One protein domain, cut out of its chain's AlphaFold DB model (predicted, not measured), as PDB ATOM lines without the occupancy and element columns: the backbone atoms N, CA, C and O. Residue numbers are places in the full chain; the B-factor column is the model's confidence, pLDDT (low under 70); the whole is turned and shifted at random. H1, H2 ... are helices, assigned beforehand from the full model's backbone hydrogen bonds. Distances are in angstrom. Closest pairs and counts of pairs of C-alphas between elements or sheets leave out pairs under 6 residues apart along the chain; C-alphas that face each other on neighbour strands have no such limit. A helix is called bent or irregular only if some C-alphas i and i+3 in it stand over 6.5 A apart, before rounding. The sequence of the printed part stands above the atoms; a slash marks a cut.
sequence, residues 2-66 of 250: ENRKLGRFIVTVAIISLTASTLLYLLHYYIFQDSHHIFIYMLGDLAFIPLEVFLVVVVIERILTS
ATOM      1  N   GLU A   2    -121.894 168.578 -89.137       58.88
ATOM      2  CA  GLU A   2    -121.322 169.294 -87.983       58.88
ATOM      3  C   GLU A   2    -120.027 170.069 -88.301       58.88
ATOM      4  O   GLU A   2    -119.961 171.270 -88.056       58.88
ATOM      5  N   ASN A   3    -119.077 169.461 -89.028       61.22
ATOM      6  CA  ASN A   3    -117.837 170.137 -89.459       61.22
ATOM      7  C   ASN A   3    -118.073 171.386 -90.332       61.22
ATOM      8  O   ASN A   3    -117.330 172.361 -90.245       61.22
ATOM      9  N   ARG A   4    -119.142 171.408 -91.147       70.81
ATOM     10  CA  ARG A   4    -119.506 172.590 -91.957       70.81
ATOM     11  C   ARG A   4    -120.102 173.720 -91.112       70.81
ATOM     12  O   ARG A   4    -119.960 174.881 -91.486       70.81
ATOM     13  N   LYS A   5    -120.766 173.402 -89.995       73.75
ATOM     14  CA  LYS A   5    -121.290 174.404 -89.052       73.75
ATOM     15  C   LYS A   5    -120.156 175.015 -88.226       73.75
ATOM     16  O   LYS A   5    -120.115 176.234 -88.095       73.75
ATOM     17  N   LEU A   6    -119.206 174.191 -87.780       76.81
ATOM     18  CA  LEU A   6    -118.021 174.647 -87.050       76.81
ATOM     19  C   LEU A   6    -117.146 175.579 -87.902       76.81
ATOM     20  O   LEU A   6    -116.791 176.663 -87.453       76.81
ATOM     21  N   GLY A   7    -116.886 175.220 -89.165       84.19
ATOM     22  CA  GLY A   7    -116.122 176.079 -90.077       84.19
ATOM     23  C   GLY A   7    -116.779 177.444 -90.319       84.19
ATOM     24  O   GLY A   7    -116.112 178.473 -90.259       84.19
ATOM     25  N   ARG A   8    -118.105 177.484 -90.519       87.00
ATOM     26  CA  ARG A   8    -118.849 178.750 -90.681       87.00
ATOM     27  C   ARG A   8    -118.814 179.610 -89.419       87.00
ATOM     28  O   ARG A   8    -118.700 180.829 -89.526       87.00
ATOM     29  N   PHE A   9    -118.895 178.988 -88.246       89.44
ATOM     30  CA  PHE A   9    -118.794 179.685 -86.968       89.44
ATOM     31  C   PHE A   9    -117.422 180.344 -86.796       89.44
ATOM     32  O   PHE A   9    -117.360 181.545 -86.549       89.44
ATOM     33  N   ILE A  10    -116.337 179.596 -87.025       91.81
ATOM     34  CA  ILE A  10    -114.963 180.110 -86.915       91.81
ATOM     35  C   ILE A  10    -114.750 181.303 -87.854       91.81
ATOM     36  O   ILE A  10    -114.251 182.338 -87.423       91.81
ATOM     37  N   VAL A  11    -115.183 181.195 -89.115       93.44
ATOM     38  CA  VAL A  11    -115.055 182.287 -90.095       93.44
ATOM     39  C   VAL A  11    -115.846 183.525 -89.667       93.44
ATOM     40  O   VAL A  11    -115.344 184.640 -89.766       93.44
ATOM     41  N   THR A  12    -117.064 183.341 -89.154       93.31
ATOM     42  CA  THR A  12    -117.901 184.462 -88.699       93.31
ATOM     43  C   THR A  12    -117.259 185.185 -87.516       93.31
ATOM     44  O   THR A  12    -117.161 186.410 -87.528       93.31
ATOM     45  N   VAL A  13    -116.764 184.436 -86.525       93.19
ATOM     46  CA  VAL A  13    -116.049 184.999 -85.371       93.19
ATOM     47  C   VAL A  13    -114.785 185.730 -85.823       93.19
ATOM     48  O   VAL A  13    -114.555 186.851 -85.384       93.19
ATOM     49  N   ALA A  14    -114.009 185.158 -86.749       93.44
ATOM     50  CA  ALA A  14    -112.806 185.798 -87.278       93.44
ATOM     51  C   ALA A  14    -113.109 187.152 -87.946       93.44
ATOM     52  O   ALA A  14    -112.422 188.136 -87.675       93.44
ATOM     53  N   ILE A  15    -114.164 187.229 -88.768       95.62
ATOM     54  CA  ILE A  15    -114.578 188.474 -89.436       95.62
ATOM     55  C   ILE A  15    -115.026 189.524 -88.415       95.62
ATOM     56  O   ILE A  15    -114.621 190.684 -88.514       95.62
ATOM     57  N   ILE A  16    -115.836 189.131 -87.427       95.62
ATOM     58  CA  ILE A  16    -116.306 190.040 -86.372       95.62
ATOM     59  C   ILE A  16    -115.114 190.585 -85.581       95.62
ATOM     60  O   ILE A  16    -115.003 191.799 -85.421       95.62
ATOM     61  N   SER A  17    -114.200 189.718 -85.145       92.88
ATOM     62  CA  SER A  17    -113.016 190.113 -84.379       92.88
ATOM     63  C   SER A  17    -112.091 191.037 -85.172       92.88
ATOM     64  O   SER A  17    -111.623 192.038 -84.633       92.88
ATOM     65  N   LEU A  18    -111.867 190.756 -86.460       94.62
ATOM     66  CA  LEU A  18    -111.037 191.602 -87.322       94.62
ATOM     67  C   LEU A  18    -111.680 192.978 -87.547       94.62
ATOM     68  O   LEU A  18    -110.997 194.001 -87.493       94.62
ATOM     69  N   THR A  19    -112.999 193.012 -87.744       94.31
ATOM     70  CA  THR A  19    -113.754 194.262 -87.911       94.31
ATOM     71  C   THR A  19    -113.722 195.083 -86.625       94.31
ATOM     72  O   THR A  19    -113.440 196.277 -86.668       94.31
ATOM     73  N   ALA A  20    -113.948 194.448 -85.472       94.00
ATOM     74  CA  ALA A  20    -113.898 195.097 -84.167       94.00
ATOM     75  C   ALA A  20    -112.504 195.661 -83.860       94.00
ATOM     76  O   ALA A  20    -112.395 196.828 -83.499       94.00
ATOM     77  N   SER A  21    -111.442 194.875 -84.075       92.25
ATOM     78  CA  SER A  21    -110.055 195.331 -83.916       92.25
ATOM     79  C   SER A  21    -109.760 196.552 -84.797       92.25
ATOM     80  O   SER A  21    -109.289 197.579 -84.308       92.25
ATOM     81  N   THR A  22    -110.155 196.499 -86.075       90.94
ATOM     82  CA  THR A  22    -109.992 197.620 -87.015       90.94
ATOM     83  C   THR A  22    -110.710 198.885 -86.534       90.94
ATOM     84  O   THR A  22    -110.125 199.968 -86.526       90.94
ATOM     85  N   LEU A  23    -111.969 198.761 -86.100       94.38
ATOM     86  CA  LEU A  23    -112.758 199.888 -85.590       94.38
ATOM     87  C   LEU A  23    -112.142 200.502 -84.326       94.38
ATOM     88  O   LEU A  23    -112.139 201.724 -84.191       94.38
ATOM     89  N   LEU A  24    -111.592 199.682 -83.427       90.62
ATOM     90  CA  LEU A  24    -110.928 200.153 -82.208       90.62
ATOM     91  C   LEU A  24    -109.653 200.946 -82.521       90.62
ATOM     92  O   LEU A  24    -109.463 202.022 -81.954       90.62
ATOM     93  N   TYR A  25    -108.820 200.480 -83.457       87.50
ATOM     94  CA  TYR A  25    -107.636 201.236 -83.886       87.50
ATOM     95  C   TYR A  25    -108.004 202.555 -84.581       87.50
ATOM     96  O   TYR A  25    -107.365 203.576 -84.323       87.50
ATOM     97  N   LEU A  26    -109.055 202.574 -85.411       88.31
ATOM     98  CA  LEU A  26    -109.548 203.805 -86.042       88.31
ATOM     99  C   LEU A  26    -110.089 204.805 -85.013       88.31
ATOM    100  O   LEU A  26    -109.798 205.996 -85.108       88.31
ATOM    101  N   LEU A  27    -110.840 204.329 -84.015       90.50
ATOM    102  CA  LEU A  27    -111.338 205.158 -82.919       90.50
ATOM    103  C   LEU A  27    -110.177 205.750 -82.108       90.50
ATOM    104  O   LEU A  27    -110.169 206.950 -81.840       90.50
ATOM    105  N   HIS A  28    -109.179 204.930 -81.764       89.25
ATOM    106  CA  HIS A  28    -107.973 205.387 -81.075       89.25
ATOM    107  C   HIS A  28    -107.253 206.473 -81.884       89.25
ATOM    108  O   HIS A  28    -106.910 207.525 -81.350       89.25
ATOM    109  N   TYR A  29    -107.072 206.262 -83.190       89.62
ATOM    110  CA  TYR A  29    -106.463 207.268 -84.057       89.62
ATOM    111  C   TYR A  29    -107.277 208.567 -84.109       89.62
ATOM    112  O   TYR A  29    -106.702 209.643 -84.012       89.62
ATOM    113  N   TYR A  30    -108.607 208.495 -84.210       89.12
ATOM    114  CA  TYR A  30    -109.447 209.694 -84.276       89.12
ATOM    115  C   TYR A  30    -109.386 210.538 -82.991       89.12
ATOM    116  O   TYR A  30    -109.425 211.764 -83.066       89.12
ATOM    117  N   ILE A  31    -109.264 209.894 -81.822       89.69
ATOM    118  CA  ILE A  31    -109.193 210.569 -80.515       89.69
ATOM    119  C   ILE A  31    -107.806 211.174 -80.263       89.69
ATOM    120  O   ILE A  31    -107.713 212.325 -79.842       89.69
ATOM    121  N   PHE A  32    -106.733 210.408 -80.497       87.31
ATOM    122  CA  PHE A  32    -105.371 210.796 -80.104       87.31
ATOM    123  C   PHE A  32    -104.543 211.408 -81.243       87.31
ATOM    124  O   PHE A  32    -103.526 212.038 -80.975       87.31
ATOM    125  N   GLN A  33    -104.957 211.214 -82.500       85.06
ATOM    126  CA  GLN A  33    -104.264 211.638 -83.729       85.06
ATOM    127  C   GLN A  33    -102.779 211.238 -83.813       85.06
ATOM    128  O   GLN A  33    -102.016 211.814 -84.585       85.06
ATOM    129  N   ASP A  34    -102.375 210.209 -83.066       85.44
ATOM    130  CA  ASP A  34    -100.993 209.750 -82.986       85.44
ATOM    131  C   ASP A  34    -100.850 208.334 -83.553       85.44
ATOM    132  O   ASP A  34    -101.123 207.324 -82.899       85.44
ATOM    133  N   SER A  35    -100.416 208.257 -84.812       84.44
ATOM    134  CA  SER A  35    -100.142 206.986 -85.486       84.44
ATOM    135  C   SER A  35     -98.850 206.321 -85.014       84.44
ATOM    136  O   SER A  35     -98.700 205.110 -85.163       84.44
ATOM    137  N   HIS A  36     -97.902 207.089 -84.469       85.25
ATOM    138  CA  HIS A  36     -96.612 206.562 -84.033       85.25
ATOM    139  C   HIS A  36     -96.770 205.714 -82.771       85.25
ATOM    140  O   HIS A  36     -96.253 204.597 -82.714       85.25
ATOM    141  N   HIS A  37     -97.567 206.194 -81.814       84.50
ATOM    142  CA  HIS A  37     -97.906 205.434 -80.614       84.50
ATOM    143  C   HIS A  37     -98.609 204.118 -80.963       84.50
ATOM    144  O   HIS A  37     -98.214 203.070 -80.459       84.50
ATOM    145  N   ILE A  38     -99.573 204.132 -81.893       86.56
ATOM    146  CA  ILE A  38    -100.242 202.904 -82.362       86.56
ATOM    147  C   ILE A  38     -99.224 201.913 -82.949       86.56
ATOM    148  O   ILE A  38     -99.277 200.723 -82.647       86.56
ATOM    149  N   PHE A  39     -98.281 202.394 -83.766       85.81
ATOM    150  CA  PHE A  39     -97.314 201.535 -84.449       85.81
ATOM    151  C   PHE A  39     -96.315 200.867 -83.494       85.81
ATOM    152  O   PHE A  39     -95.994 199.693 -83.678       85.81
ATOM    153  N   ILE A  40     -95.846 201.577 -82.458       87.88
ATOM    154  CA  ILE A  40     -94.935 201.005 -81.452       87.88
ATOM    155  C   ILE A  40     -95.614 199.860 -80.694       87.88
ATOM    156  O   ILE A  40     -95.026 198.786 -80.573       87.88
ATOM    157  N   TYR A  41     -96.850 200.061 -80.223       85.88
ATOM    158  CA  TYR A  41     -97.590 199.006 -79.524       85.88
ATOM    159  C   TYR A  41     -97.918 197.834 -80.451       85.88
ATOM    160  O   TYR A  41     -97.675 196.694 -80.076       85.88
ATOM    161  N   MET A  42     -98.335 198.100 -81.694       87.69
ATOM    162  CA  MET A  42     -98.590 197.052 -82.689       87.69
ATOM    163  C   MET A  42     -97.347 196.189 -82.957       87.69
ATOM    164  O   MET A  42     -97.455 194.971 -83.073       87.69
ATOM    165  N   LEU A  43     -96.160 196.798 -83.057       90.06
ATOM    166  CA  LEU A  43     -94.913 196.056 -83.242       90.06
ATOM    167  C   LEU A  43     -94.562 195.219 -82.002       90.06
ATOM    168  O   LEU A  43     -94.096 194.090 -82.148       90.06
ATOM    169  N   GLY A  44     -94.803 195.753 -80.800       88.44
ATOM    170  CA  GLY A  44     -94.648 195.027 -79.539       88.44
ATOM    171  C   GLY A  44     -95.576 193.814 -79.442       88.44
ATOM    172  O   GLY A  44     -95.111 192.714 -79.147       88.44
ATOM    173  N   ASP A  45     -96.854 193.994 -79.779       89.44
ATOM    174  CA  ASP A  45     -97.847 192.919 -79.826       89.44
ATOM    175  C   ASP A  45     -97.430 191.849 -80.843       89.44
ATOM    176  O   ASP A  45     -97.361 190.667 -80.510       89.44
ATOM    177  N   LEU A  46     -97.045 192.257 -82.060       91.31
ATOM    178  CA  LEU A  46     -96.575 191.354 -83.116       91.31
ATOM    179  C   LEU A  46     -95.337 190.550 -82.688       91.31
ATOM    180  O   LEU A  46     -95.241 189.360 -82.992       91.31
ATOM    181  N   ALA A  47     -94.405 191.180 -81.971       93.31
ATOM    182  CA  ALA A  47     -93.223 190.517 -81.429       93.31
ATOM    183  C   ALA A  47     -93.563 189.517 -80.308       93.31
ATOM    184  O   ALA A  47     -92.809 188.565 -80.097       93.31
ATOM    185  N   PHE A  48     -94.691 189.700 -79.613       93.19
ATOM    186  CA  PHE A  48     -95.171 188.806 -78.559       93.19
ATOM    187  C   PHE A  48     -95.985 187.613 -79.089       93.19
ATOM    188  O   PHE A  48     -95.982 186.558 -78.449       93.19
ATOM    189  N   ILE A  49     -96.602 187.718 -80.278       94.69
ATOM    190  CA  ILE A  49     -97.410 186.643 -80.897       94.69
ATOM    191  C   ILE A  49     -96.716 185.267 -80.872       94.69
ATOM    192  O   ILE A  49     -97.378 184.297 -80.503       94.69
ATOM    193  N   PRO A  50     -95.419 185.111 -81.216       93.44
ATOM    194  CA  PRO A  50     -94.770 183.800 -81.168       93.44
ATOM    195  C   PRO A  50     -94.808 183.152 -79.777       93.44
ATOM    196  O   PRO A  50     -95.022 181.943 -79.669       93.44
ATOM    197  N   LEU A  51     -94.638 183.948 -78.715       95.12
ATOM    198  CA  LEU A  51     -94.705 183.465 -77.336       95.12
ATOM    199  C   LEU A  51     -96.148 183.135 -76.935       95.12
ATOM    200  O   LEU A  51     -96.382 182.103 -76.307       95.12
ATOM    201  N   GLU A  52     -97.107 183.978 -77.321       95.12
ATOM    202  CA  GLU A  52     -98.529 183.753 -77.057       95.12
ATOM    203  C   GLU A  52     -99.030 182.469 -77.727       95.12
ATOM    204  O   GLU A  52     -99.609 181.610 -77.063       95.12
ATOM    205  N   VAL A  53     -98.746 182.289 -79.020       96.38
ATOM    206  CA  VAL A  53     -99.130 181.088 -79.772       96.38
ATOM    207  C   VAL A  53     -98.493 179.849 -79.155       96.38
ATOM    208  O   VAL A  53     -99.193 178.861 -78.945       96.38
ATOM    209  N   PHE A  54     -97.204 179.894 -78.806       95.88
ATOM    210  CA  PHE A  54     -96.542 178.781 -78.124       95.88
ATOM    211  C   PHE A  54     -97.239 178.422 -76.805       95.88
ATOM    212  O   PHE A  54     -97.576 177.257 -76.585       95.88
ATOM    213  N   LEU A  55     -97.501 179.415 -75.948       95.81
ATOM    214  CA  LEU A  55     -98.159 179.206 -74.659       95.81
ATOM    215  C   LEU A  55     -99.552 178.591 -74.843       95.81
ATOM    216  O   LEU A  55     -99.876 177.587 -74.210       95.81
ATOM    217  N   VAL A  56    -100.364 179.174 -75.726       96.69
ATOM    218  CA  VAL A  56    -101.734 178.724 -75.986       96.69
ATOM    219  C   VAL A  56    -101.742 177.309 -76.559       96.69
ATOM    220  O   VAL A  56    -102.500 176.473 -76.069       96.69
ATOM    221  N   VAL A  57    -100.878 177.007 -77.532       96.31
ATOM    222  CA  VAL A  57    -100.785 175.670 -78.135       96.31
ATOM    223  C   VAL A  57    -100.384 174.633 -77.090       96.31
ATOM    224  O   VAL A  57    -101.106 173.654 -76.929       96.31
ATOM    225  N   VAL A  58     -99.318 174.864 -76.317       95.94
ATOM    226  CA  VAL A  58     -98.848 173.908 -75.295       95.94
ATOM    227  C   VAL A  58     -99.906 173.674 -74.213       95.94
ATOM    228  O   VAL A  58    -100.134 172.538 -73.792       95.94
ATOM    229  N   VAL A  59    -100.577 174.734 -73.754       96.44
ATOM    230  CA  VAL A  59    -101.635 174.618 -72.741       96.44
ATOM    231  C   VAL A  59    -102.830 173.838 -73.290       96.44
ATOM    232  O   VAL A  59    -103.302 172.911 -72.627       96.44
ATOM    233  N   ILE A  60    -103.306 174.169 -74.495       95.69
ATOM    234  CA  ILE A  60    -104.438 173.479 -75.125       95.69
ATOM    235  C   ILE A  60    -104.091 172.014 -75.399       95.69
ATOM    236  O   ILE A  60    -104.873 171.135 -75.037       95.69
ATOM    237  N   GLU A  61    -102.922 171.735 -75.969       95.81
ATOM    238  CA  GLU A  61    -102.457 170.378 -76.260       95.81
ATOM    239  C   GLU A  61    -102.389 169.529 -74.987       95.81
ATOM    240  O   GLU A  61    -102.871 168.393 -74.964       95.81
ATOM    241  N   ARG A  62    -101.884 170.092 -73.882       94.31
ATOM    242  CA  ARG A  62    -101.826 169.386 -72.597       94.31
ATOM    243  C   ARG A  62    -103.214 169.086 -72.035       94.31
ATOM    244  O   ARG A  62    -103.430 167.997 -71.497       94.31
ATOM    245  N   ILE A  63    -104.156 170.023 -72.155       95.00
ATOM    246  CA  ILE A  63    -105.547 169.824 -71.719       95.00
ATOM    247  C   ILE A  63    -106.224 168.740 -72.568       95.00
ATOM    248  O   ILE A  63    -106.877 167.857 -72.011       95.00
ATOM    249  N   LEU A  64    -106.062 168.785 -73.893       94.69
ATOM    250  CA  LEU A  64    -106.628 167.798 -74.814       94.69
ATOM    251  C   LEU A  64    -106.063 166.403 -74.539       94.69
ATOM    252  O   LEU A  64    -106.828 165.487 -74.244       94.69
ATOM    253  N   THR A  65    -104.738 166.277 -74.491       93.38
ATOM    254  CA  THR A  65    -104.047 165.016 -74.185       93.38
ATOM    255  C   THR A  65    -104.478 164.449 -72.830       93.38
ATOM    256  O   THR A  65    -104.701 163.246 -72.682       93.38
ATOM    257  N   SER A  66    -104.647 165.302 -71.813       91.50
ATOM    258  CA  SER A  66    -105.130 164.867 -70.498       91.50
ATOM    259  C   SER A  66    -106.551 164.302 -70.568       91.50
ATOM    260  O   SER A  66    -106.811 163.241 -69.997       91.50
TER     261      SER A  66
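This is residues 2 to 66 of the 250 residues of an uncharacterized protein of bioreactor metagenome (UniProt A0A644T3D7). Two long helices, H1 and H2, make an open V-like hairpin, joined at its closed end by a tight link at residues 33 and 34, with empty space between the legs. H2 is bent into two arms, H2a and H2b, and residues 2 to 24 and 39 to 66 stand free. The printed part has 65 residues, 63 of them in the two named helices, H1 then H2, with no named strand: the class is all helix. The whole is only just extended, close to loose, with a radius of gyration of the C-alphas of 16.5 A, and its flat outline spans 47 by 28 by 11 A.

H1 holds residues 2 to 32, from C-alpha 2 at (-121.322, 169.294, -87.983) to C-alpha 32 at (-105.371, 210.796, -80.104), 45.2 A. H2, residues 35 to 66, was assigned as one helix by its hydrogen bonds, but it is bent: C-alphas 47 and 50 are 6.9 A apart. Its arm H2a holds residues 35 to 47, 18.3 A long. Its arm H2b holds residues 50 to 66, 24.1 A long, and ends with C-alpha 66 at (-105.130, 164.867, -70.498). Residues 48 and 49 belong to neither arm.

H1 and H2a form a helical hairpin and only just touch, with 3 pairs of C-alphas within 8 A. H1 touches H2a with residues 25 to 29 alone, and H2a touches H1 with residues 35 to 38 alone; the closest C-alphas of the two, those of Tyr 29 and Ser 35, are 6.5 A apart. They run opposite ways at a steep tilt of 36 degrees, only just past shallow. H2a and H2b stand at a steep tilt of 41 degrees. H1 and H2b are apart. In H1, H2a and H2b every O i to N i+4 pair is within hydrogen-bond range.

The two C-alphas farthest apart, those of Gln 33 and Ser 66, are 48.6 A apart, and the first and last printed C-alphas 24.2 A. The printed part has no cut and no long link. The mean pLDDT of the printed part is 89.7; residues 2 to 3 are under 70.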